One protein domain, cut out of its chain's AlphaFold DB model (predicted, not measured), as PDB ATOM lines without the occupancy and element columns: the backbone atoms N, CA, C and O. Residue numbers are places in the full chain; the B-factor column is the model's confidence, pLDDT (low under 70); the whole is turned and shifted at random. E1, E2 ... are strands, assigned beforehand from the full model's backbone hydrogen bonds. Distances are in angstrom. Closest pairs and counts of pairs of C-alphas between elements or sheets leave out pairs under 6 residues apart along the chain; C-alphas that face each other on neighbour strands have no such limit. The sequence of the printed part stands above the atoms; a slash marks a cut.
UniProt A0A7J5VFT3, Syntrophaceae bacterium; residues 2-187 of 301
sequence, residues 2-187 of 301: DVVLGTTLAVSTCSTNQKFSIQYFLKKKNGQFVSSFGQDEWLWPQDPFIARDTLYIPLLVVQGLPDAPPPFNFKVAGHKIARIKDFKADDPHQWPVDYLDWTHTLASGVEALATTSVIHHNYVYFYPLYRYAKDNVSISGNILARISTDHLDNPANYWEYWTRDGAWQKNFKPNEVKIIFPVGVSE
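AT A GLANCE: This is residues 2 to 187 of the 301 residues of a protein of Syntrophaceae bacterium (UniProt A0A7J5VFT3). A strongly twisted sheet, E3 to E7, lies between a separate two-stranded hairpin, E1 and E2, at one end of the model and two small four-stranded sheets at the other. A bent ribbon joins the small sheets, E10 running on into E11 and E12 into E13. The 186 printed residues include fifteen named strands, E1 to E15 along the chain, and no named helix; the class is all strand, with 79 residues, under half, in named elements. The sheets E8, E11, E12, E15 and E9, E10, E13, E14, each in that order, are antiparallel, as are the neighbour pairs of the branched sheet E3 to E7. The whole is compact, with a radius of gyration of the C-alphas of 18.0 A and spans of 52 by 46 by 29 A.

HOW THE PARTS SIT: Begin with E1, residues 9 to 14, and E2, residues 20 to 25, an antiparallel hairpin at 162 degrees with N 11 and O 23 2.9 A apart; both are apart from each later named strand. Next, E3, residues 42 to 45, and E4, residues 49 to 51, lie on one side of E5, residues 54 to 64, and E6, residues 74 to 84, on the other side. Look for N 44 and O 60 at 3.0 A, N 49 and O 56 at 3.0 A, and N 59 and O 80 at 2.7 A. E6 bends by 65 degrees at residue 77, and E7, residues 98 to 101, pairs with it through N 81 and O 100, 2.8 A; E4 to E7 form a meander, each strand the antiparallel neighbour of the one before, linked by hairpins. In E8, residues 110 to 112, E11, residues 129 to 134, E12, residues 137 to 143, and E15, residues 179 to 181, find N 129 and O 112 at 2.9 A, N 132 and O 139 in the hairpin E11 and E12 at 2.9 A, and N 142 and O 181 at 2.9 A. In the strongly twisted sheet of E9, residues 117 to 120, E10, residues 123 to 126, E13, residues 145 to 148, and E14, residues 160 to 162, N 126 and O 145 are 2.8 A apart. The closest C-alphas of E4 and E9, Phe 49 and Ser 117, are 6.6 A apart.

IN THESE COORDINATES: Find C-alpha 9 at (78.264, 38.129, -169.718), where E1 begins its 16.8 A. E5 runs 30.9 A from C-alpha 54 at (61.892, 40.227, -162.954), and E6 27.5 A. E15 ends at C-alpha 181, (70.867, 66.045, -172.582).

THE WHOLE: The two farthest C-alphas, of Asn 17 and Asp 135, are 59.6 A apart. The printed part has no cut; the links E2 to E3, E6 to E7, E13 to E14 and E14 to E15 are long. Residues 2 to 6 and 18 have pLDDT under 70.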
ATOM      1  N   ASP A   2      91.216  35.012-184.686       56.91
ATOM      2  CA  ASP A   2      89.826  35.114-185.128       56.91
ATOM      3  C   ASP A   2      89.106  36.145-184.261       56.91
ATOM      4  O   ASP A   2      89.257  36.153-183.039       56.91
ATOM      5  N   VAL A   3      88.372  37.061-184.896       60.84
ATOM      6  CA  VAL A   3      87.558  38.046-184.179       60.84
ATOM      7  C   VAL A   3      86.241  37.379-183.836       60.84
ATOM      8  O   VAL A   3      85.464  37.019-184.716       60.84
ATOM      9  N   VAL A   4      86.000  37.217-182.541       62.44
ATOM     10  CA  VAL A   4      84.737  36.710-182.023       62.44
ATOM     11  C   VAL A   4      83.823  37.898-181.764       62.44
ATOM     12  O   VAL A   4      84.036  38.663-180.826       62.44
ATOM     13  N   LEU A   5      82.796  38.051-182.594       64.81
ATOM     14  CA  LEU A   5      81.732  39.020-182.365       64.81
ATOM     15  C   LEU A   5      80.720  38.388-181.402       64.81
ATOM     16  O   LEU A   5      79.851  37.624-181.808       64.81
ATOM     17  N   GLY A   6      80.878  38.647-180.105       64.88
ATOM     18  CA  GLY A   6      80.028  38.054-179.077       64.88
ATOM     19  C   GLY A   6      79.917  38.925-177.833       64.88
ATOM     20  O   GLY A   6      80.814  39.697-177.502       64.88
ATOM     21  N   THR A   7      78.798  38.790-177.129       73.56
ATOM     22  CA  THR A   7      78.594  39.418-175.823       73.56
ATOM     23  C   THR A   7      79.179  38.520-174.740       73.56
ATOM     24  O   THR A   7      78.759  37.375-174.573       73.56
ATOM     25  N   THR A   8      80.149  39.047-173.992       83.88
ATOM     26  CA  THR A   8      80.579  38.427-172.733       83.88
ATOM     27  C   THR A   8      79.588  38.830-171.651       83.88
ATOM     28  O   THR A   8      79.316  40.020-171.489       83.88
ATOM     29  N   LEU A   9      79.057  37.858-170.913       89.69
ATOM     30  CA  LEU A   9      78.264  38.129-169.718       89.69
ATOM     31  C   LEU A   9      79.123  37.916-168.486       89.69
ATOM     32  O   LEU A   9      79.925  36.991-168.441       89.69
ATOM     33  N   ALA A  10      78.953  38.770-167.486       90.00
ATOM     34  CA  ALA A  10      79.591  38.582-166.200       90.00
ATOM     35  C   ALA A  10      78.545  38.648-165.094       90.00
ATOM     36  O   ALA A  10      77.719  39.561-165.077       90.00
ATOM     37  N   VAL A  11      78.600  37.695-164.169       90.44
ATOM     38  CA  VAL A  11      77.783  37.702-162.956       90.44
ATOM     39  C   VAL A  11      78.694  38.092-161.805       90.44
ATOM     40  O   VAL A  11      79.682  37.411-161.522       90.44
ATOM     41  N   SER A  12      78.388  39.220-161.164       89.25
ATOM     42  CA  SER A  12      79.085  39.666-159.963       89.25
ATOM     43  C   SER A  12      78.244  39.416-158.720       89.25
ATOM     44  O   SER A  12      77.085  39.826-158.671       89.25
ATOM     45  N   THR A  13      78.842  38.819-157.696       86.12
ATOM     46  CA  THR A  13      78.191  38.526-156.414       86.12
ATOM     47  C   THR A  13      78.976  39.147-155.268       86.12
ATOM     48  O   THR A  13      80.204  39.048-155.230       86.12
ATOM     49  N   CYS A  14      78.269  39.702-154.288       81.81
ATOM     50  CA  CYS A  14      78.838  40.072-152.996       81.81
ATOM     51  C   CYS A  14      78.311  39.102-151.940       81.81
ATOM     52  O   CYS A  14      77.108  39.033-151.703       81.81
ATOM     53  N   SER A  15      79.207  38.334-151.320       75.50
ATOM     54  CA  SER A  15      78.836  37.464-150.197       75.50
ATOM     55  C   SER A  15      78.509  38.275-148.938       75.50
ATOM     56  O   SER A  15      78.895  39.438-148.814       75.50
ATOM     57  N   THR A  16      77.861  37.635-147.962       73.31
ATOM     58  CA  THR A  16      77.573  38.202-146.630       73.31
ATOM     59  C   THR A  16      78.817  38.737-145.914       73.31
ATOM     60  O   THR A  16      78.721  39.692-145.150       73.31
ATOM     61  N   ASN A  17      80.000  38.199-146.227       78.69
ATOM     62  CA  ASN A  17      81.287  38.649-145.688       78.69
ATOM     63  C   ASN A  17      81.950  39.755-146.536       78.69
ATOM     64  O   ASN A  17      83.159  39.951-146.451       78.69
ATOM     65  N   GLN A  18      81.193  40.436-147.405       69.94
ATOM     66  CA  GLN A  18      81.667  41.479-148.330       69.94
ATOM     67  C   GLN A  18      82.744  41.021-149.330       69.94
ATOM     68  O   GLN A  18      83.401  41.845-149.968       69.94
ATOM     69  N   LYS A  19      82.930  39.708-149.522       82.12
ATOM     70  CA  LYS A  19      83.814  39.213-150.581       82.12
ATOM     71  C   LYS A  19      83.103  39.363-151.923       82.12
ATOM     72  O   LYS A  19      82.098  38.688-152.159       82.12
ATOM     73  N   PHE A  20      83.638  40.247-152.760       86.25
ATOM     74  CA  PHE A  20      83.259  40.415-154.158       86.25
ATOM     75  C   PHE A  20      83.835  39.276-155.007       86.25
ATOM     76  O   PHE A  20      85.000  38.903-154.852       86.25
ATOM     77  N   SER A  21      83.022  38.745-155.914       89.44
ATOM     78  CA  SER A  21      83.428  37.827-156.974       89.44
ATOM     79  C   SER A  21      82.775  38.264-158.278       89.44
ATOM     80  O   SER A  21      81.647  38.755-158.262       89.44
ATOM     81  N   ILE A  22      83.467  38.068-159.396       90.38
ATOM     82  CA  ILE A  22      82.921  38.239-160.739       90.38
ATOM     83  C   ILE A  22      83.340  37.047-161.590       90.38
ATOM     84  O   ILE A  22      84.523  36.715-161.669       90.38
ATOM     85  N   GLN A  23      82.363  36.393-162.208       93.12
ATOM     86  CA  GLN A  23      82.583  35.276-163.114       93.12
ATOM     87  C   GLN A  23      82.134  35.666-164.515       93.12
ATOM     88  O   GLN A  23      81.034  36.184-164.689       93.12
ATOM     89  N   TYR A  24      82.996  35.422-165.500       92.25
ATOM     90  CA  TYR A  24      82.742  35.725-166.904       92.25
ATOM     91  C   TYR A  24      82.307  34.466-167.652       92.25
ATOM     92  O   TYR A  24      82.890  33.395-167.483       92.25
ATOM     93  N   PHE A  25      81.315  34.628-168.518       92.81
ATOM     94  CA  PHE A  25      80.675  33.581-169.294       92.81
ATOM     95  C   PHE A  25      80.714  33.945-170.776       92.81
ATOM     96  O   PHE A  25      80.396  35.067-171.183       92.81
ATOM     97  N   LEU A  26      81.087  32.960-171.590       91.00
ATOM     98  CA  LEU A  26      81.116  33.047-173.044       91.00
ATOM     99  C   LEU A  26      80.254  31.922-173.604       91.00
ATOM    100  O   LEU A  26      80.542  30.749-173.365       91.00
ATOM    101  N   LYS A  27      79.210  32.275-174.356       89.62
ATOM    102  CA  LYS A  27      78.294  31.281-174.915       89.62
ATOM    103  C   LYS A  27      78.941  30.597-176.107       89.62
ATOM    104  O   LYS A  27      79.539  31.259-176.959       89.62
ATOM    105  N   LYS A  28      78.787  29.275-176.197       88.69
ATOM    106  CA  LYS A  28      79.221  28.491-177.356       88.69
ATOM    107  C   LYS A  28      78.082  27.647-177.915       88.69
ATOM    108  O   LYS A  28      77.291  27.092-177.161       88.69
ATOM    109  N   LYS A  29      78.044  27.503-179.238       87.25
ATOM    110  CA  LYS A  29      77.186  26.561-179.970       87.25
ATOM    111  C   LYS A  29      78.068  25.826-180.974       87.25
ATOM    112  O   LYS A  29      78.763  26.461-181.757       87.25
ATOM    113  N   ASN A  30      78.090  24.493-180.913       90.12
ATOM    114  CA  ASN A  30      78.934  23.650-181.774       90.12
ATOM    115  C   ASN A  30      80.426  24.060-181.770       90.12
ATOM    116  O   ASN A  30      81.071  24.119-182.811       90.12
ATOM    117  N   GLY A  31      80.964  24.404-180.595       87.19
ATOM    118  CA  GLY A  31      82.362  24.826-180.424       87.19
ATOM    119  C   GLY A  31      82.668  26.275-180.829       87.19
ATOM    120  O   GLY A  31      83.724  26.783-180.458       87.19
ATOM    121  N   GLN A  32      81.746  26.961-181.507       86.25
ATOM    122  CA  GLN A  32      81.892  28.360-181.907       86.25
ATOM    123  C   GLN A  32      81.278  29.298-180.875       86.25
ATOM    124  O   GLN A  32      80.245  28.990-180.281       86.25
ATOM    125  N   PHE A  33      81.911  30.447-180.662       86.50
ATOM    126  CA  PHE A  33      81.359  31.495-179.813       86.50
ATOM    127  C   PHE A  33      80.146  32.147-180.475       86.50
ATOM    128  O   PHE A  33      80.163  32.428-181.670       86.50
ATOM    129  N   VAL A  34      79.113  32.406-179.679       86.75
ATOM    130  CA  VAL A  34      77.869  33.041-180.124       86.75
ATOM    131  C   VAL A  34      77.448  34.132-179.140       86.75
ATOM    132  O   VAL A  34      77.938  34.185-178.010       86.75
ATOM    133  N   SER A  35      76.536  35.012-179.556       88.38
ATOM    134  CA  SER A  35      75.963  36.025-178.664       88.38
ATOM    135  C   SER A  35      75.214  35.377-177.496       88.38
ATOM    136  O   SER A  35      74.525  34.370-177.661       88.38
ATOM    137  N   SER A  36      75.314  35.980-176.311       90.44
ATOM    138  CA  SER A  36      74.567  35.557-175.127       90.44
ATOM    139  C   SER A  36      73.056  35.770-175.279       90.44
ATOM    140  O   SER A  36      72.280  34.964-174.764       90.44
ATOM    141  N   PHE A  37      72.647  36.794-176.037       90.69
ATOM    142  CA  PHE A  37      71.248  37.100-176.351       90.69
ATOM    143  C   PHE A  37      70.968  36.983-177.847       90.69
ATOM    144  O   PHE A  37      71.815  37.346-178.666       90.69
ATOM    145  N   GLY A  38      69.752  36.546-178.179       87.44
ATOM    146  CA  GLY A  38      69.331  36.270-179.549       87.44
ATOM    147  C   GLY A  38      69.829  34.908-180.040       87.44
ATOM    148  O   GLY A  38      70.697  34.282-179.425       87.44
ATOM    149  N   GLN A  39      69.241  34.427-181.136       80.12
ATOM    150  CA  GLN A  39      69.754  33.266-181.872       80.12
ATOM    151  C   GLN A  39      70.419  33.718-183.172       80.12
ATOM    152  O   GLN A  39      71.615  33.502-183.337       80.12
ATOM    153  N   ASP A  40      69.662  34.426-184.014       83.31
ATOM    154  CA  ASP A  40      70.093  34.866-185.350       83.31
ATOM    155  C   ASP A  40      70.055  36.398-185.512       83.31
ATOM    156  O   ASP A  40      70.210  36.936-186.606       83.31
ATOM    157  N   GLU A  41      69.841  37.117-184.409       89.19
ATOM    158  CA  GLU A  41      69.761  38.575-184.378       89.19
ATOM    159  C   GLU A  41      71.006  39.171-183.734       89.19
ATOM    160  O   GLU A  41      71.513  38.668-182.727       89.19
ATOM    161  N   TRP A  42      71.466  40.299-184.273       90.75
ATOM    162  CA  TRP A  42      72.528  41.065-183.645       90.75
ATOM    163  C   TRP A  42      71.932  41.989-182.584       90.75
ATOM    164  O   TRP A  42      71.379  43.041-182.895       90.75
ATOM    165  N   LEU A  43      72.005  41.556-181.324       93.44
ATOM    166  CA  LEU A  43      71.420  42.273-180.192       93.44
ATOM    167  C   LEU A  43      72.502  42.924-179.328       93.44
ATOM    168  O   LEU A  43      73.423  42.243-178.867       93.44
ATOM    169  N   TRP A  44      72.374  44.227-179.072       93.50
ATOM    170  CA  TRP A  44      73.255  44.958-178.155       93.50
ATOM    171  C   TRP A  44      72.540  45.307-176.852       93.50
ATOM    172  O   TRP A  44      71.504  45.974-176.900       93.50
ATOM    173  N   PRO A  45      73.067  44.881-175.691       94.75
ATOM    174  CA  PRO A  45      72.457  45.194-174.412       94.75
ATOM    175  C   PRO A  45      72.637  46.661-174.042       94.75
ATOM    176  O   PRO A  45      73.713  47.232-174.201       94.75
ATOM    177  N   GLN A  46      71.573  47.235-173.493       96.06
ATOM    178  CA  GLN A  46      71.586  48.532-172.837       96.06
ATOM    179  C   GLN A  46      71.438  48.368-171.312       96.06
ATOM    180  O   GLN A  46      71.648  47.281-170.777       96.06
ATOM    181  N   ASP A  47      71.120  49.448-170.595       96.94
ATOM    182  CA  ASP A  47      71.085  49.463-169.130       96.94
ATOM    183  C   ASP A  47      69.924  48.613-168.569       96.94
ATOM    184  O   ASP A  47      68.757  48.960-168.803       96.94
ATOM    185  N   PRO A  48      70.206  47.505-167.854       96.31
ATOM    186  CA  PRO A  48      69.180  46.611-167.335       96.31
ATOM    187  C   PRO A  48      68.555  47.133-166.035       96.31
ATOM    188  O   PRO A  48      69.172  47.885-165.280       96.31
ATOM    189  N   PHE A  49      67.348  46.663-165.723       97.12
ATOM    190  CA  PHE A  49      66.641  46.995-164.484       97.12
ATOM    191  C   PHE A  49      65.861  45.794-163.938       97.12
ATOM    192  O   PHE A  49      65.499  44.884-164.680       97.12
ATOM    193  N   ILE A  50      65.586  45.790-162.629       96.88
ATOM    194  CA  ILE A  50      64.776  44.754-161.969       96.88
ATOM    195  C   ILE A  50      63.479  45.369-161.466       96.88
ATOM    196  O   ILE A  50      63.518  46.181-160.547       96.88
ATOM    197  N   ALA A  51      62.340  44.946-162.007       97.00
ATOM    198  CA  ALA A  51      61.017  45.352-161.539       97.00
ATOM    199  C   ALA A  51      60.178  44.110-161.222       97.00
ATOM    200  O   ALA A  51      60.122  43.190-162.035       97.00
ATOM    201  N   ARG A  52      59.498  44.094-160.065       93.44
ATOM    202  CA  ARG A  52      58.608  42.984-159.649       93.44
ATOM    203  C   ARG A  52      59.311  41.621-159.735       93.44
ATOM    204  O   ARG A  52      58.830  40.713-160.408       93.44
ATOM    205  N   ASP A  53      60.506  41.545-159.148       95.44
ATOM    206  CA  ASP A  53      61.373  40.356-159.142       95.44
ATOM    207  C   ASP A  53      61.721  39.789-160.528       95.44
ATOM    208  O   ASP A  53      62.146  38.647-160.660       95.44
ATOM    209  N   THR A  54      61.566  40.594-161.578       97.81
ATOM    210  CA  THR A  54      61.892  40.227-162.954       97.81
ATOM    211  C   THR A  54      63.019  41.117-163.455       97.81
ATOM    212  O   THR A  54      62.954  42.343-163.335       97.81
ATOM    213  N   LEU A  55      64.055  40.499-164.019       97.75
ATOM    214  CA  LEU A  55      65.144  41.191-164.693       97.75
ATOM    215  C   LEU A  55      64.723  41.516-166.129       97.75
ATOM    216  O   LEU A  55      64.336  40.630-166.892       97.75
ATOM    217  N   TYR A  56      64.829  42.787-166.496       98.50
ATOM    218  CA  TYR A  56      64.596  43.284-167.844       98.50
ATOM    219  C   TYR A  56      65.906  43.832-168.396       98.50
ATOM    220  O   TYR A  56      66.519  44.724-167.808       98.50
ATOM    221  N   ILE A  57      66.328  43.307-169.540       97.81
ATOM    222  CA  ILE A  57      67.514  43.773-170.257       97.81
ATOM    223  C   ILE A  57      67.032  44.365-171.580       97.81
ATOM    224  O   ILE A  57      66.637  43.606-172.468       97.81
ATOM    225  N   PRO A  58      67.021  45.699-171.729       98.19
ATOM    226  CA  PRO A  58      66.743  46.317-173.013       98.19
ATOM    227  C   PRO A  58      67.851  45.991-174.014       98.19
ATOM    228  O   PRO A  58      69.035  46.024-173.683       98.19
ATOM    229  N   LEU A  59      67.458  45.659-175.238       97.56
ATOM    230  CA  LEU A  59      68.319  45.216-176.324       97.56
ATOM    231  C   LEU A  59      68.012  46.042-177.574       97.56
ATOM    232  O   LEU A  59      66.862  46.116-178.015       97.56
ATOM    233  N   LEU A  60      69.044  46.618-178.181       97.12
ATOM    234  CA  LEU A  60      68.953  47.179-179.525       97.12
ATOM    235  C   LEU A  60      69.005  46.039-180.536       97.12
ATOM    236  O   LEU A  60      69.893  45.192-180.454       97.12
ATOM    237  N   VAL A  61      68.089  46.041-181.502       96.44
ATOM    238  CA  VAL A  61      68.181  45.185-182.687       96.44
ATOM    239  C   VAL A  61      69.037  45.917-183.711       96.44
ATOM    240  O   VAL A  61      68.633  46.959-184.230       96.44
ATOM    241  N   VAL A  62      70.229  45.398-183.986       94.75
ATOM    242  CA  VAL A  62      71.213  46.023-184.872       94.75
ATOM    243  C   VAL A  62      71.162  45.369-186.244       94.75
ATOM    244  O   VAL A  62      71.176  44.147-186.377       94.75
ATOM    245  N   GLN A  63      71.132  46.194-187.286       94.06
ATOM    246  CA  GLN A  63      71.215  45.750-188.671       94.06
ATOM    247  C   GLN A  63      72.492  46.299-189.304       94.06
ATOM    248  O   GLN A  63      72.702  47.512-189.319       94.06
ATOM    249  N   GLY A  64      73.327  45.413-189.850       91.88
ATOM    250  CA  GLY A  64      74.501  45.809-190.626       91.88
ATOM    251  C   GLY A  64      74.116  46.533-191.918       91.88
ATOM    252  O   GLY A  64      73.086  46.246-192.528       91.88
ATOM    253  N   LEU A  65      74.963  47.467-192.333       93.56
ATOM    254  CA  LEU A  65      74.856  48.230-193.573       93.56
ATOM    255  C   LEU A  65      76.111  47.943-194.410       93.56
ATOM    256  O   LEU A  65      77.113  48.630-194.227       93.56
ATOM    257  N   PRO A  66      76.103  46.921-195.287       88.38
ATOM    258  CA  PRO A  66      77.304  46.467-195.997       88.38
ATOM    259  C   PRO A  66      78.009  47.556-196.811       88.38
ATOM    260  O   PRO A  66      79.230  47.535-196.926       88.38
ATOM    261  N   ASP A  67      77.245  48.520-197.325       90.50
ATOM    262  CA  ASP A  67      77.746  49.595-198.188       90.50
ATOM    263  C   ASP A  67      78.210  50.841-197.411       90.50
ATOM    264  O   ASP A  67      78.707  51.800-198.001       90.50
ATOM    265  N   ALA A  68      78.033  50.864-196.086       88.94
ATOM    266  CA  ALA A  68      78.475  51.968-195.242       88.94
ATOM    267  C   ALA A  68      79.919  51.744-194.751       88.94
ATOM    268  O   ALA A  68      80.327  50.604-194.518       88.94
ATOM    269  N   PRO A  69      80.709  52.815-194.553       84.88
ATOM    270  CA  PRO A  69      82.081  52.682-194.081       84.88
ATOM    271  C   PRO A  69      82.136  52.211-192.611       84.88
ATOM    272  O   PRO A  69      81.389  52.727-191.769       84.88
ATOM    273  N   PRO A  70      83.029  51.264-192.264       82.69
ATOM    274  CA  PRO A  70      83.271  50.886-190.875       82.69
ATOM    275  C   PRO A  70      83.910  52.047-190.081       82.69
ATOM    276  O   PRO A  70      84.513  52.941-190.676       82.69
ATOM    277  N   PRO A  71      83.795  52.062-188.737       83.75
ATOM    278  CA  PRO A  71      83.132  51.064-187.888       83.75
ATOM    279  C   PRO A  71      81.627  51.323-187.674       83.75
ATOM    280  O   PRO A  71      80.990  50.608-186.905       83.75
ATOM    281  N   PHE A  72      81.047  52.343-188.320       87.44
ATOM    282  CA  PHE A  72      79.652  52.774-188.130       87.44
ATOM    283  C   PHE A  72      78.703  52.245-189.214       87.44
ATOM    284  O   PHE A  72      77.695  52.864-189.550       87.44
ATOM    285  N   ASN A  73      79.022  51.084-189.771       90.12
ATOM    286  CA  ASN A  73      78.288  50.441-190.850       90.12
ATOM    287  C   ASN A  73      77.099  49.619-190.328       90.12
ATOM    288  O   ASN A  73      76.954  48.430-190.613       90.12
ATOM    289  N   PHE A  74      76.248  50.253-189.524       93.12
ATOM    290  CA  PHE A  74      75.061  49.644-188.935       93.12
ATOM    291  C   PHE A  74      73.977  50.691-188.662       93.12
ATOM    292  O   PHE A  74      74.237  51.891-188.621       93.12
ATOM    293  N   LYS A  75      72.752  50.226-188.432       94.00
ATOM    294  CA  LYS A  75      71.651  51.027-187.886       94.00
ATOM    295  C   LYS A  75      70.920  50.258-186.795       94.00
ATOM    296  O   LYS A  75      70.940  49.026-186.779       94.00
ATOM    297  N   VAL A  76      70.216  50.982-185.931       95.44
ATOM    298  CA  VAL A  76      69.227  50.373-185.038       95.44
ATOM    299  C   VAL A  76      67.938  50.144-185.823       95.44
ATOM    300  O   VAL A  76      67.371  51.074-186.390       95.44
ATOM    301  N   ALA A  77      67.510  48.889-185.896       96.12
ATOM    302  CA  ALA A  77      66.309  48.456-186.605       96.12
ATOM    303  C   ALA A  77      65.110  48.236-185.668       96.12
ATOM    304  O   ALA A  77      63.975  48.186-186.137       96.12
ATOM    305  N   GLY A  78      65.345  48.116-184.360       97.12
ATOM    306  CA  GLY A  78      64.288  47.855-183.393       97.12
ATOM    307  C   GLY A  78      64.777  47.781-181.953       97.12
ATOM    308  O   GLY A  78      65.961  47.955-181.665       97.12
ATOM    309  N   HIS A  79      63.836  47.513-181.054       98.06
ATOM    310  CA  HIS A  79      64.049  47.461-179.613       98.06
ATOM    311  C   HIS A  79      63.342  46.236-179.039       98.06
ATOM    312  O   HIS A  79      62.122  46.111-179.140       98.06
ATOM    313  N   LYS A  80      64.106  45.351-178.401       97.81
ATOM    314  CA  LYS A  80      63.585  44.184-177.688       97.81
ATOM    315  C   LYS A  80      63.929  44.267-176.213       97.81
ATOM    316  O   LYS A  80      64.906  44.902-175.842       97.81
ATOM    317  N   ILE A  81      63.167  43.583-175.375       98.31
ATOM    318  CA  ILE A  81      63.502  43.375-173.970       98.31
ATOM    319  C   ILE A  81      63.671  41.880-173.732       98.31
ATOM    320  O   ILE A  81      62.748  41.111-173.988       98.31
ATOM    321  N   ALA A  82      64.832  41.470-173.224       97.81
ATOM    322  CA  ALA A  82      64.984  40.157-172.610       97.81
ATOM    323  C   ALA A  82      64.392  40.217-171.197       97.81
ATOM    324  O   ALA A  82      64.935  40.887-170.316       97.81
ATOM    325  N   ARG A  83      63.260  39.541-171.002       98.12
ATOM    326  CA  ARG A  83      62.556  39.400-169.728       98.12
ATOM    327  C   ARG A  83      62.928  38.063-169.098       98.12
ATOM    328  O   ARG A  83      62.679  37.009-169.677       98.12
ATOM    329  N   ILE A  84      63.498  38.121-167.903       98.25
ATOM    330  CA  ILE A  84      64.046  36.969-167.187       98.25
ATOM    331  C   ILE A  84      63.425  36.937-165.790       98.25
ATOM    332  O   ILE A  84      63.741  37.763-164.932       98.25
ATOM    333  N   LYS A  85      62.504  35.993-165.574       97.69
ATOM    334  CA  LYS A  85      61.794  35.815-164.291       97.69
ATOM    335  C   LYS A  85      62.555  34.931-163.303       97.69
ATOM    336  O   LYS A  85      62.330  35.020-162.103       97.69
ATOM    337  N   ASP A  86      63.443  34.082-163.812       97.06
ATOM    338  CA  ASP A  86      64.333  33.254-163.008       97.06
ATOM    339  C   ASP A  86      65.772  33.451-163.486       97.06
ATOM    340  O   ASP A  86      66.124  33.091-164.604       97.06
ATOM    341  N   PHE A  87      66.591  34.064-162.637       95.19
ATOM    342  CA  PHE A  87      68.008  34.333-162.880       95.19
ATOM    343  C   PHE A  87      68.882  33.712-161.777       95.19
ATOM    344  O   PHE A  87      69.912  34.265-161.399       95.19
ATOM    345  N   LYS A  88      68.446  32.576-161.208       93.00
ATOM    346  CA  LYS A  88      69.133  31.905-160.089       93.00
ATOM    347  C   LYS A  88      70.255  30.959-160.505       93.00
ATOM    348  O   LYS A  88      71.085  30.630-159.664       93.00
ATOM    349  N   ALA A  89      70.254  30.471-161.744       94.31
ATOM    350  CA  ALA A  89      71.316  29.583-162.212       94.31
ATOM    351  C   ALA A  89      72.657  30.331-162.257       94.31
ATOM    352  O   ALA A  89      72.689  31.494-162.660       94.31
ATOM    353  N   ASP A  90      73.750  29.656-161.889       91.38
ATOM    354  CA  ASP A  90      75.092  30.257-161.886       91.38
ATOM    355  C   ASP A  90      75.525  30.699-163.291       91.38
ATOM    356  O   ASP A  90      76.108  31.769-163.460       91.38
ATOM    357  N   ASP A  91      75.221  29.879-164.302       93.69
ATOM    358  CA  ASP A  91      75.461  30.204-165.706       93.69
ATOM    359  C   ASP A  91      74.272  31.001-166.280       93.69
ATOM    360  O   ASP A  91      73.172  30.448-166.412       93.69
ATOM    361  N   PRO A  92      74.469  32.275-166.681       94.38
ATOM    362  CA  PRO A  92      73.407  33.106-167.231       94.38
ATOM    363  C   PRO A  92      72.850  32.598-168.564       94.38
ATOM    364  O   PRO A  92      71.766  33.009-168.975       94.38
ATOM    365  N   HIS A  93      73.546  31.689-169.252       93.50
ATOM    366  CA  HIS A  93      73.032  31.059-170.469       93.50
ATOM    367  C   HIS A  93      71.964  29.993-170.194       93.50
ATOM    368  O   HIS A  93      71.342  29.527-171.147       93.50
ATOM    369  N   GLN A  94      71.729  29.640-168.923       95.12
ATOM    370  CA  GLN A  94      70.645  28.752-168.481       95.12
ATOM    371  C   GLN A  94      69.391  29.508-168.021       95.12
ATOM    372  O   GLN A  94      68.380  28.884-167.702       95.12
ATOM    373  N   TRP A  95      69.432  30.842-167.960       96.12
ATOM    374  CA  TRP A  95      68.269  31.630-167.567       96.12
ATOM    375  C   TRP A  95      67.184  31.560-168.653       96.12
ATOM    376  O   TRP A  95      67.487  31.805-169.824       96.12
ATOM    377  N   PRO A  96      65.917  31.256-168.313       96.50
ATOM    378  CA  PRO A  96      64.817  31.354-169.263       96.50
ATOM    379  C   PRO A  96      64.617  32.814-169.684       96.50
ATOM    380  O   PRO A  96      64.356  33.686-168.850       96.50
ATOM    381  N   VAL A  97      64.734  33.072-170.988       96.62
ATOM    382  CA  VAL A  97      64.591  34.410-171.574       96.62
ATOM    383  C   VAL A  97      63.345  34.469-172.449       96.62
ATOM    384  O   VAL A  97      63.285  33.810-173.486       96.62
ATOM    385  N   ASP A  98      62.393  35.320-172.072       97.25
ATOM    386  CA  ASP A  98      61.307  35.744-172.952       97.25
ATOM    387  C   ASP A  98      61.718  37.034-173.670       97.25
ATOM    388  O   ASP A  98      62.163  37.986-173.029       97.25
ATOM    389  N   TYR A  99      61.543  37.105-174.988       97.44
ATOM    390  CA  TYR A  99      61.810  38.328-175.747       97.44
ATOM    391  C   TYR A  99      60.512  39.086-176.022       97.44
ATOM    392  O   TYR A  99      59.642  38.593-176.736       97.44
ATOM    393  N   LEU A 100      60.402  40.296-175.478       97.62
ATOM    394  CA  LEU A 100      59.317  41.229-175.781       97.62
ATOM    395  C   LEU A 100      59.777  42.188-176.877       97.62
ATOM    396  O   LEU A 100      60.833  42.804-176.739       97.62
ATOM    397  N   ASP A 101      59.001  42.344-177.945       97.31
ATOM    398  CA  ASP A 101      59.283  43.347-178.974       97.31
ATOM    399  C   ASP A 101      58.579  44.660-178.629       97.31
ATOM    400  O   ASP A 101      57.352  44.731-178.554       97.31
ATOM    401  N   TRP A 102      59.366  45.701-178.373       97.88
ATOM    402  CA  TRP A 102      58.871  47.031-178.028       97.88
ATOM    403  C   TRP A 102      58.987  48.015-179.194       97.88
ATOM    404  O   TRP A 102      58.566  49.165-179.053       97.88
ATOM    405  N   THR A 103      59.504  47.587-180.350       96.50
ATOM    406  CA  THR A 103      59.856  48.442-181.494       96.50
ATOM    407  C   THR A 103      58.722  49.377-181.901       96.50
ATOM    408  O   THR A 103      58.922  50.584-182.003       96.50
ATOM    409  N   HIS A 104      57.514  48.841-182.073       96.00
ATOM    410  CA  HIS A 104      56.353  49.608-182.536       96.00
ATOM    411  C   HIS A 104      55.583  50.318-181.416       96.00
ATOM    412  O   HIS A 104      54.563  50.950-181.672       96.00
ATOM    413  N   THR A 105      56.054  50.211-180.175       96.38
ATOM    414  CA  THR A 105      55.426  50.870-179.021       96.38
ATOM    415  C   THR A 105      56.074  52.212-178.702       96.38
ATOM    416  O   THR A 105      55.475  53.033-178.015       96.38
ATOM    417  N   LEU A 106      57.286  52.438-179.214       95.75
ATOM    418  CA  LEU A 106      58.077  53.641-178.998       95.75
ATOM    419  C   LEU A 106      57.763  54.714-180.043       95.75
ATOM    420  O   LEU A 106      57.391  54.427-181.181       95.75
ATOM    421  N   ALA A 107      57.992  55.970-179.668       94.06
ATOM    422  CA  ALA A 107      57.997  57.084-180.602       94.06
ATOM    423  C   ALA A 107      59.003  56.874-181.751       94.06
ATOM    424  O   ALA A 107      60.160  56.502-181.532       94.06
ATOM    425  N   SER A 108      58.580  57.184-182.980       92.69
ATOM    426  CA  SER A 108      59.461  57.188-184.154       92.69
ATOM    427  C   SER A 108      60.628  58.156-183.948       92.69
ATOM    428  O   SER A 108      60.396  59.323-183.646       92.69
ATOM    429  N   GLY A 109      61.860  57.697-184.176       94.25
ATOM    430  CA  GLY A 109      63.086  58.482-183.971       94.25
ATOM    431  C   GLY A 109      63.845  58.143-182.685       94.25
ATOM    432  O   GLY A 109      64.937  58.661-182.465       94.25
ATOM    433  N   VAL A 110      63.311  57.263-181.832       97.25
ATOM    434  CA  VAL A 110      64.105  56.653-180.757       97.25
ATOM    435  C   VAL A 110      65.135  55.713-181.388       97.25
ATOM    436  O   VAL A 110      64.769  54.693-181.962       97.25
ATOM    437  N   GLU A 111      66.415  56.070-181.289       96.75
ATOM    438  CA  GLU A 111      67.537  55.256-181.780       96.75
ATOM    439  C   GLU A 111      68.078  54.323-180.700       96.75
ATOM    440  O   GLU A 111      68.605  53.264-181.011       96.75
ATOM    441  N   ALA A 112      67.979  54.721-179.430       97.50
ATOM    442  CA  ALA A 112      68.410  53.890-178.318       97.50
ATOM    443  C   ALA A 112      67.531  54.153-177.096       97.50
ATOM    444  O   ALA A 112      67.686  55.183-176.446       97.50
ATOM    445  N   LEU A 113      66.615  53.234-176.778       97.81
ATOM    446  CA  LEU A 113      65.633  53.389-175.695       97.81
ATOM    447  C   LEU A 113      66.280  53.625-174.323       97.81
ATOM    448  O   LEU A 113      65.973  54.598-173.639       97.81
ATOM    449  N   ALA A 114      67.150  52.713-173.905       97.25
ATOM    450  CA  ALA A 114      67.619  52.618-172.530       97.25
ATOM    451  C   ALA A 114      69.104  52.955-172.413       97.25
ATOM    452  O   ALA A 114      69.858  52.206-171.791       97.25
ATOM    453  N   THR A 115      69.521  54.096-172.981       97.25
ATOM    454  CA  THR A 115      70.891  54.618-172.778       97.25
ATOM    455  C   THR A 115      71.260  54.563-171.290       97.25
ATOM    456  O   THR A 115      72.353  54.120-170.938       97.25
ATOM    457  N   THR A 116      70.266  54.860-170.442       97.88
ATOM    458  CA  THR A 116      70.102  54.364-169.077       97.88
ATOM    459  C   THR A 116      68.627  54.061-168.785       97.88
ATOM    460  O   THR A 116      67.731  54.639-169.414       97.88
ATOM    461  N   SER A 117      68.381  53.184-167.812       98.00
ATOM    462  CA  SER A 117      67.071  52.933-167.221       98.00
ATOM    463  C   SER A 117      67.160  53.029-165.696       98.00
ATOM    464  O   SER A 117      68.167  52.654-165.090       98.00
ATOM    465  N   VAL A 118      66.127  53.579-165.055       97.12
ATOM    466  CA  VAL A 118      66.073  53.697-163.592       97.12
ATOM    467  C   VAL A 118      64.661  53.484-163.086       97.12
ATOM    468  O   VAL A 118      63.717  54.094-163.576       97.12
ATOM    469  N   ILE A 119      64.520  52.668-162.045       96.94
ATOM    470  CA  ILE A 119      63.264  52.569-161.307       96.94
ATOM    471  C   ILE A 119      63.207  53.670-160.264       96.94
ATOM    472  O   ILE A 119      64.102  53.802-159.428       96.94
ATOM    473  N   HIS A 120      62.125  54.435-160.305       95.50
ATOM    474  CA  HIS A 120      61.832  55.445-159.310       95.50
ATOM    475  C   HIS A 120      60.325  55.488-159.058       95.50
ATOM    476  O   HIS A 120      59.530  55.680-159.984       95.50
ATOM    477  N   HIS A 121      59.933  55.274-157.799       93.44
ATOM    478  CA  HIS A 121      58.549  54.984-157.420       93.44
ATOM    479  C   HIS A 121      57.987  53.803-158.239       93.44
ATOM    480  O   HIS A 121      58.623  52.753-158.309       93.44
ATOM    481  N   ASN A 122      56.825  53.966-158.878       96.38
ATOM    482  CA  ASN A 122      56.160  52.912-159.654       96.38
ATOM    483  C   ASN A 122      56.479  52.951-161.156       96.38
ATOM    484  O   ASN A 122      55.838  52.237-161.928       96.38
ATOM    485  N   TYR A 123      57.452  53.759-161.578       98.44
ATOM    486  CA  TYR A 123      57.815  53.938-162.981       98.44
ATOM    487  C   TYR A 123      59.242  53.479-163.257       98.44
ATOM    488  O   TYR A 123      60.138  53.625-162.424       98.44
ATOM    489  N   VAL A 124      59.452  52.993-164.477       98.56
ATOM    490  CA  VAL A 124      60.780  52.903-165.078       98.56
ATOM    491  C   VAL A 124      60.979  54.146-165.930       98.56
ATOM    492  O   VAL A 124      60.203  54.400-166.851       98.56
ATOM    493  N   TYR A 125      62.000  54.923-165.601       98.69
ATOM    494  CA  TYR A 125      62.461  56.072-166.362       98.69
ATOM    495  C   TYR A 125      63.531  55.622-167.348       98.69
ATOM    496  O   TYR A 125      64.432  54.863-166.995       98.69
ATOM    497  N   PHE A 126      63.446  56.130-168.566       98.75
ATOM    498  CA  PHE A 126      64.393  55.911-169.647       98.75
ATOM    499  C   PHE A 126      64.893  57.263-170.147       98.75
ATOM    500  O   PHE A 126      64.126  58.230-170.184       98.75
ATOM    501  N   TYR A 127      66.142  57.311-170.616       98.62
ATOM    502  CA  TYR A 127      66.707  58.500-171.269       98.62
ATOM    503  C   TYR A 127      67.028  58.234-172.747       98.62
ATOM    504  O   TYR A 127      68.207  58.178-173.120       98.62
ATOM    505  N   PRO A 128      66.020  58.022-173.614       98.44
ATOM    506  CA  PRO A 128      66.267  57.581-174.975       98.44
ATOM    507  C   PRO A 128      67.145  58.551-175.753       98.44
ATOM    508  O   PRO A 128      66.919  59.759-175.686       98.44
ATOM    509  N   LEU A 129      68.091  58.033-176.539       98.31
ATOM    510  CA  LEU A 129      68.675  58.807-177.631       98.31
ATOM    511  C   LEU A 129      67.602  58.974-178.704       98.31
ATOM    512  O   LEU A 129      67.101  57.987-179.246       98.31
ATOM    513  N   TYR A 130      67.251  60.222-178.991       97.94
ATOM    514  CA  TYR A 130      66.198  60.574-179.925       97.94
ATOM    515  C   TYR A 130      66.749  61.454-181.043       97.94
ATOM    516  O   TYR A 130      67.347  62.506-180.786       97.94
ATOM    517  N   ARG A 131      66.525  61.025-182.286       96.19
ATOM    518  CA  ARG A 131      66.830  61.784-183.497       96.19
ATOM    519  C   ARG A 131      65.611  61.833-184.393       96.19
ATOM    520  O   ARG A 131      65.053  60.814-184.788       96.19
ATOM    521  N   TYR A 132      65.211  63.045-184.735       94.62
ATOM    522  CA  TYR A 132      64.093  63.280-185.626       94.62
ATOM    523  C   TYR A 132      64.390  64.478-186.502       94.62
ATOM    524  O   TYR A 132      64.656  65.568-185.999       94.62
ATOM    525  N   ALA A 133      64.316  64.264-187.807       93.56
ATOM    526  CA  ALA A 133      64.411  65.310-188.804       93.56
ATOM    527  C   ALA A 133      63.288  65.089-189.814       93.56
ATOM    528  O   ALA A 133      63.318  64.139-190.597       93.56
ATOM    529  N   LYS A 134      62.267  65.938-189.756       91.38
ATOM    530  CA  LYS A 134      61.188  65.976-190.742       91.38
ATOM    531  C   LYS A 134      60.580  67.370-190.740       91.38
ATOM    532  O   LYS A 134      60.386  67.960-189.674       91.38
ATOM    533  N   ASP A 135      60.265  67.866-191.931       84.94
ATOM    534  CA  ASP A 135      59.800  69.237-192.140       84.94
ATOM    535  C   ASP A 135      60.806  70.239-191.523       84.94
ATOM    536  O   ASP A 135      62.015  70.014-191.570       84.94
ATOM    537  N   ASN A 136      60.333  71.325-190.905       86.06
ATOM    538  CA  ASN A 136      61.182  72.316-190.226       86.06
ATOM    539  C   ASN A 136      61.542  71.931-188.774       86.06
ATOM    540  O   ASN A 136      61.936  72.791-187.985       86.06
ATOM    541  N   VAL A 137      61.379  70.660-188.391       87.12
ATOM    542  CA  VAL A 137      61.685  70.169-187.042       87.12
ATOM    543  C   VAL A 137      62.905  69.255-187.100       87.12
ATOM    544  O   VAL A 137      62.853  68.167-187.670       87.12
ATOM    545  N   SER A 138      63.989  69.693-186.458       92.62
ATOM    546  CA  SER A 138      65.199  68.900-186.235       92.62
ATOM    547  C   SER A 138      65.482  68.813-184.742       92.62
ATOM    548  O   SER A 138      65.605  69.831-184.059       92.62
ATOM    549  N   ILE A 139      65.526  67.590-184.220       93.75
ATOM    550  CA  ILE A 139      65.738  67.289-182.806       93.75
ATOM    551  C   ILE A 139      66.800  66.208-182.708       93.75
ATOM    552  O   ILE A 139      66.712  65.173-183.366       93.75
ATOM    553  N   SER A 140      67.784  66.451-181.852       96.00
ATOM    554  CA  SER A 140      68.850  65.514-181.534       96.00
ATOM    555  C   SER A 140      69.219  65.683-180.067       96.00
ATOM    556  O   SER A 140      69.536  66.791-179.636       96.00
ATOM    557  N   GLY A 141      69.176  64.599-179.302       97.75
ATOM    558  CA  GLY A 141      69.555  64.606-177.894       97.75
ATOM    559  C   GLY A 141      68.949  63.435-177.133       97.75
ATOM    560  O   GLY A 141      68.193  62.642-177.693       97.75
ATOM    561  N   ASN A 142      69.256  63.336-175.843       98.50
ATOM    562  CA  ASN A 142      68.536  62.425-174.965       98.50
ATOM    563  C   ASN A 142      67.269  63.104-174.439       98.50
ATOM    564  O   ASN A 142      67.336  64.201-173.876       98.50
ATOM    565  N   ILE A 143      66.126  62.450-174.615       98.44
ATOM    566  CA  ILE A 143      64.833  62.857-174.042       98.44
ATOM    567  C   ILE A 143      64.554  62.057-172.767       98.44
ATOM    568  O   ILE A 143      65.337  61.181-172.412       98.44
ATOM    569  N   LEU A 144      63.446  62.341-172.082       98.56
ATOM    570  CA  LEU A 144      62.989  61.547-170.943       98.56
ATOM    571  C   LEU A 144      61.647  60.896-171.258       98.56
ATOM    572  O   LEU A 144      60.689  61.572-171.644       98.56
ATOM    573  N   ALA A 145      61.599  59.586-171.061       98.56
ATOM    574  CA  ALA A 145      60.395  58.783-171.166       98.56
ATOM    575  C   ALA A 145      60.214  57.963-169.890       98.56
ATOM    576  O   ALA A 145      61.185  57.643-169.203       98.56
ATOM    577  N   ARG A 146      58.981  57.589-169.574       98.56
ATOM    578  CA  ARG A 146      58.695  56.629-168.514       98.56
ATOM    579  C   ARG A 146      57.514  55.745-168.869       98.56
ATOM    580  O   ARG A 146      56.689  56.091-169.710       98.56
ATOM    581  N   ILE A 147      57.428  54.622-168.180       98.44
ATOM    582  CA  ILE A 147      56.290  53.706-168.224       98.44
ATOM    583  C   ILE A 147      56.075  53.125-166.829       98.44
ATOM    584  O   ILE A 147      57.039  52.900-166.088       98.44
ATOM    585  N   SER A 148      54.815  52.920-166.440       98.19
ATOM    586  CA  SER A 148      54.511  52.236-165.180       98.19
ATOM    587  C   SER A 148      55.067  50.814-165.210       98.19
ATOM    588  O   SER A 148      54.974  50.115-166.220       98.19
ATOM    589  N   THR A 149      55.570  50.348-164.069       98.12
ATOM    590  CA  THR A 149      55.972  48.946-163.899       98.12
ATOM    591  C   THR A 149      54.820  47.958-164.142       98.12
ATOM    592  O   THR A 149      55.087  46.791-164.411       98.12
ATOM    593  N   ASP A 150      53.557  48.406-164.100       97.62
ATOM    594  CA  ASP A 150      52.369  47.604-164.441       97.62
ATOM    595  C   ASP A 150      52.251  47.257-165.926       97.62
ATOM    596  O   ASP A 150      51.552  46.311-166.284       97.62
ATOM    597  N   HIS A 151      52.917  48.011-166.798       97.75
ATOM    598  CA  HIS A 151      52.711  47.933-168.245       97.75
ATOM    599  C   HIS A 151      53.941  47.433-169.010       97.75
ATOM    600  O   HIS A 151      53.961  47.489-170.234       97.75
ATOM    601  N   LEU A 152      54.953  46.896-168.319       97.56
ATOM    602  CA  LEU A 152      56.180  46.396-168.958       97.56
ATOM    603  C   LEU A 152      55.915  45.219-169.913       97.56
ATOM    604  O   LEU A 152      56.543  45.116-170.961       97.56
ATOM    605  N   ASP A 153      54.948  44.355-169.605       96.06
ATOM    606  CA  ASP A 153      54.614  43.230-170.487       96.06
ATOM    607  C   ASP A 153      53.832  43.663-171.740       96.06
ATOM    608  O   ASP A 153      53.859  42.963-172.748       96.06
ATOM    609  N   ASN A 154      53.145  44.811-171.690       96.00
ATOM    610  CA  ASN A 154      52.297  45.328-172.768       96.00
ATOM    611  C   ASN A 154      52.389  46.865-172.819       96.00
ATOM    612  O   ASN A 154      51.478  47.551-172.351       96.00
ATOM    613  N   PRO A 155      53.481  47.433-173.361       96.44
ATOM    614  CA  PRO A 155      53.786  48.853-173.173       96.44
ATOM    615  C   PRO A 155      53.055  49.797-174.137       96.44
ATOM    616  O   PRO A 155      53.111  51.019-173.976       96.44
ATOM    617  N   ALA A 156      52.367  49.260-175.147       94.75
ATOM    618  CA  ALA A 156      51.644  50.053-176.136       94.75
ATOM    619  C   ALA A 156      50.652  51.018-175.459       94.75
ATOM    620  O   ALA A 156      49.850  50.609-174.626       94.75
ATOM    621  N   ASN A 157      50.688  52.299-175.844       94.44
ATOM    622  CA  ASN A 157      49.850  53.387-175.307       94.44
ATOM    623  C   ASN A 157      50.094  53.779-173.831       94.44
ATOM    624  O   ASN A 157      49.377  54.637-173.306       94.44
ATOM    625  N   TYR A 158      51.098  53.201-173.161       97.44
ATOM    626  CA  TYR A 158      51.421  53.499-171.755       97.44
ATOM    627  C   TYR A 158      52.704  54.306-171.558       97.44
ATOM    628  O   TYR A 158      53.042  54.647-170.424       97.44
ATOM    629  N   TRP A 159      53.402  54.633-172.642       98.12
ATOM    630  CA  TRP A 159      54.544  55.535-172.602       98.12
ATOM    631  C   TRP A 159      54.120  56.953-172.248       98.12
ATOM    632  O   TRP A 159      53.135  57.474-172.765       98.12
ATOM    633  N   GLU A 160      54.907  57.585-171.390       98.50
ATOM    634  CA  GLU A 160      54.800  58.995-171.052       98.50
ATOM    635  C   GLU A 160      56.128  59.683-171.353       98.50
ATOM    636  O   GLU A 160      57.193  59.171-171.015       98.50
ATOM    637  N   TYR A 161      56.067  60.863-171.957       98.38
ATOM    638  CA  TYR A 161      57.227  61.655-172.348       98.38
ATOM    639  C   TYR A 161      57.200  63.004-171.648       98.38
ATOM    640  O   TYR A 161      56.140  63.619-171.505       98.38
ATOM    641  N   TRP A 162      58.371  63.460-171.213       98.44
ATOM    642  CA  TRP A 162      58.502  64.734-170.520       98.44
ATOM    643  C   TRP A 162      58.561  65.900-171.508       98.44
ATOM    644  O   TRP A 162      59.388  65.918-172.428       98.44
ATOM    645  N   THR A 163      57.688  66.886-171.323       97.88
ATOM    646  CA  THR A 163      57.557  68.030-172.230       97.88
ATOM    647  C   THR A 163      58.310  69.261-171.743       97.88
ATOM    648  O   THR A 163      58.728  69.366-170.587       97.88
ATOM    649  N   ARG A 164      58.498  70.225-172.652       96.12
ATOM    650  CA  ARG A 164      59.149  71.514-172.356       96.12
ATOM    651  C   ARG A 164      58.406  72.322-171.292       96.12
ATOM    652  O   ARG A 164      59.061  73.004-170.510       96.12
ATOM    653  N   ASP A 165      57.088  72.159-171.219       95.88
ATOM    654  CA  ASP A 165      56.217  72.830-170.247       95.88
ATOM    655  C   ASP A 165      56.217  72.149-168.868       95.88
ATOM    656  O   ASP A 165      55.513  72.581-167.959       95.88
ATOM    657  N   GLY A 166      57.004  71.081-168.690       96.50
ATOM    658  CA  GLY A 166      57.136  70.393-167.408       96.50
ATOM    659  C   GLY A 166      55.968  69.462-167.084       96.50
ATOM    660  O   GLY A 166      55.558  69.368-165.928       96.50
ATOM    661  N   ALA A 167      55.422  68.780-168.093       96.75
ATOM    662  CA  ALA A 167      54.341  67.814-167.924       96.75
ATOM    663  C   ALA A 167      54.667  66.467-168.582       96.75
ATOM    664  O   ALA A 167      55.430  66.381-169.545       96.75
ATOM    665  N   TRP A 168      54.043  65.403-168.076       97.75
ATOM    666  CA  TRP A 168      54.054  64.090-168.714       97.75
ATOM    667  C   TRP A 168      52.920  63.989-169.727       97.75
ATOM    668  O   TRP A 168      51.764  64.255-169.395       97.75
ATOM    669  N   GLN A 169      53.236  63.571-170.951       97.19
ATOM    670  CA  GLN A 169      52.244  63.347-171.999       97.19
ATOM    671  C   GLN A 169      52.384  61.965-172.631       97.19
ATOM    672  O   GLN A 169      53.490  61.504-172.897       97.19
ATOM    673  N   LYS A 170      51.247  61.331-172.929       95.12
ATOM    674  CA  LYS A 170      51.200  60.041-173.639       95.12
ATOM    675  C   LYS A 170      51.303  60.188-175.155       95.12
ATOM    676  O   LYS A 170      51.907  59.365-175.833       95.12
ATOM    677  N   ASN A 171      50.724  61.263-175.685       90.69
ATOM    678  CA  ASN A 171      50.737  61.547-177.114       90.69
ATOM    679  C   ASN A 171      52.065  62.202-177.480       90.69
ATOM    680  O   ASN A 171      52.240  63.404-177.299       90.69
ATOM    681  N   PHE A 172      53.002  61.400-177.978       92.31
ATOM    682  CA  PHE A 172      54.310  61.900-178.364       92.31
ATOM    683  C   PHE A 172      54.210  62.893-179.523       92.31
ATOM    684  O   PHE A 172      53.690  62.575-180.595       92.31
ATOM    685  N   LYS A 173      54.774  64.083-179.325       94.00
ATOM    686  CA  LYS A 173      54.925  65.097-180.365       94.00
ATOM    687  C   LYS A 173      56.365  65.606-180.357       94.00
ATOM    688  O   LYS A 173      56.794  66.160-179.340       94.00
ATOM    689  N   PRO A 174      57.112  65.459-181.468       94.19
ATOM    690  CA  PRO A 174      58.518  65.845-181.518       94.19
ATOM    691  C   PRO A 174      58.763  67.280-181.029       94.19
ATOM    692  O   PRO A 174      59.620  67.516-180.191       94.19
ATOM    693  N   ASN A 175      57.974  68.250-181.482       93.00
ATOM    694  CA  ASN A 175      58.143  69.667-181.143       93.00
ATOM    695  C   ASN A 175      57.870  70.025-179.665       93.00
ATOM    696  O   ASN A 175      58.319  71.084-179.226       93.00
ATOM    697  N   GLU A 176      57.179  69.174-178.903       95.25
ATOM    698  CA  GLU A 176      56.808  69.432-177.501       95.25
ATOM    699  C   GLU A 176      57.753  68.750-176.494       95.25
ATOM    700  O   GLU A 176      57.795  69.137-175.321       95.25
ATOM    701  N   VAL A 177      58.552  67.764-176.927       96.19
ATOM    702  CA  VAL A 177      59.445  67.014-176.028       96.19
ATOM    703  C   VAL A 177      60.588  67.887-175.501       96.19
ATOM    704  O   VAL A 177      61.173  68.711-176.223       96.19
ATOM    705  N   LYS A 178      60.928  67.702-174.222       97.25
ATOM    706  CA  LYS A 178      62.109  68.318-173.615       97.25
ATOM    707  C   LYS A 178      63.342  67.471-173.910       97.25
ATOM    708  O   LYS A 178      63.393  66.288-173.579       97.25
ATOM    709  N   ILE A 179      64.361  68.104-174.481       97.88
ATOM    710  CA  ILE A 179      65.702  67.526-174.556       97.88
ATOM    711  C   ILE A 179      66.337  67.681-173.172       97.88
ATOM    712  O   ILE A 179      66.493  68.803-172.691       97.88
ATOM    713  N   ILE A 180      66.671  66.567-172.525       98.12
ATOM    714  CA  ILE A 180      67.328  66.565-171.215       98.12
ATOM    715  C   ILE A 180      68.836  66.724-171.371       98.12
ATOM    716  O   ILE A 180      69.431  67.563-170.699       98.12
ATOM    717  N   PHE A 181      69.438  65.961-172.287       97.88
ATOM    718  CA  PHE A 181      70.867  66.045-172.582       97.88
ATOM    719  C   PHE A 181      71.078  66.328-174.076       97.88
ATOM    720  O   PHE A 181      71.004  65.405-174.892       97.88
ATOM    721  N   PRO A 182      71.344  67.592-174.460       96.12
ATOM    722  CA  PRO A 182      71.539  67.981-175.862       96.12
ATOM    723  C   PRO A 182      72.713  67.283-176.550       96.12
ATOM    724  O   PRO A 182      72.721  67.145-177.768       96.12
ATOM    725  N   VAL A 183      73.679  66.805-175.762       94.69
ATOM    726  CA  VAL A 183      74.851  66.066-176.242       94.69
ATOM    727  C   VAL A 183      74.485  64.792-177.017       94.69
ATOM    728  O   VAL A 183      75.216  64.410-177.924       94.69
ATOM    729  N   GLY A 184      73.344  64.163-176.702       95.81
ATOM    730  CA  GLY A 184      72.791  63.047-177.470       95.81
ATOM    731  C   GLY A 184      73.723  61.842-177.573       95.81
ATOM    732  O   GLY A 184      74.236  61.548-178.652       95.81
ATOM    733  N   VAL A 185      73.897  61.116-176.470       95.94
ATOM    734  CA  VAL A 185      74.736  59.908-176.414       95.94
ATOM    735  C   VAL A 185      73.883  58.643-176.341       95.94
ATOM    736  O   VAL A 185      72.832  58.621-175.701       95.94
ATOM    737  N   SER A 186      74.342  57.567-176.983       94.44
ATOM    738  CA  SER A 186      73.698  56.245-176.916       94.44
ATOM    739  C   SER A 186      73.968  55.514-175.598       94.44
ATOM    740  O   SER A 186      73.275  54.555-175.273       94.44
ATOM    741  N   GLU A 187      74.948  55.980-174.823       96.00
ATOM    742  CA  GLU A 187      75.411  55.355-173.590       96.00
ATOM    743  C   GLU A 187      75.678  56.423-172.523       96.00
ATOM    744  O   GLU A 187      76.541  57.285-172.703       96.00
TER     745      GLU A 187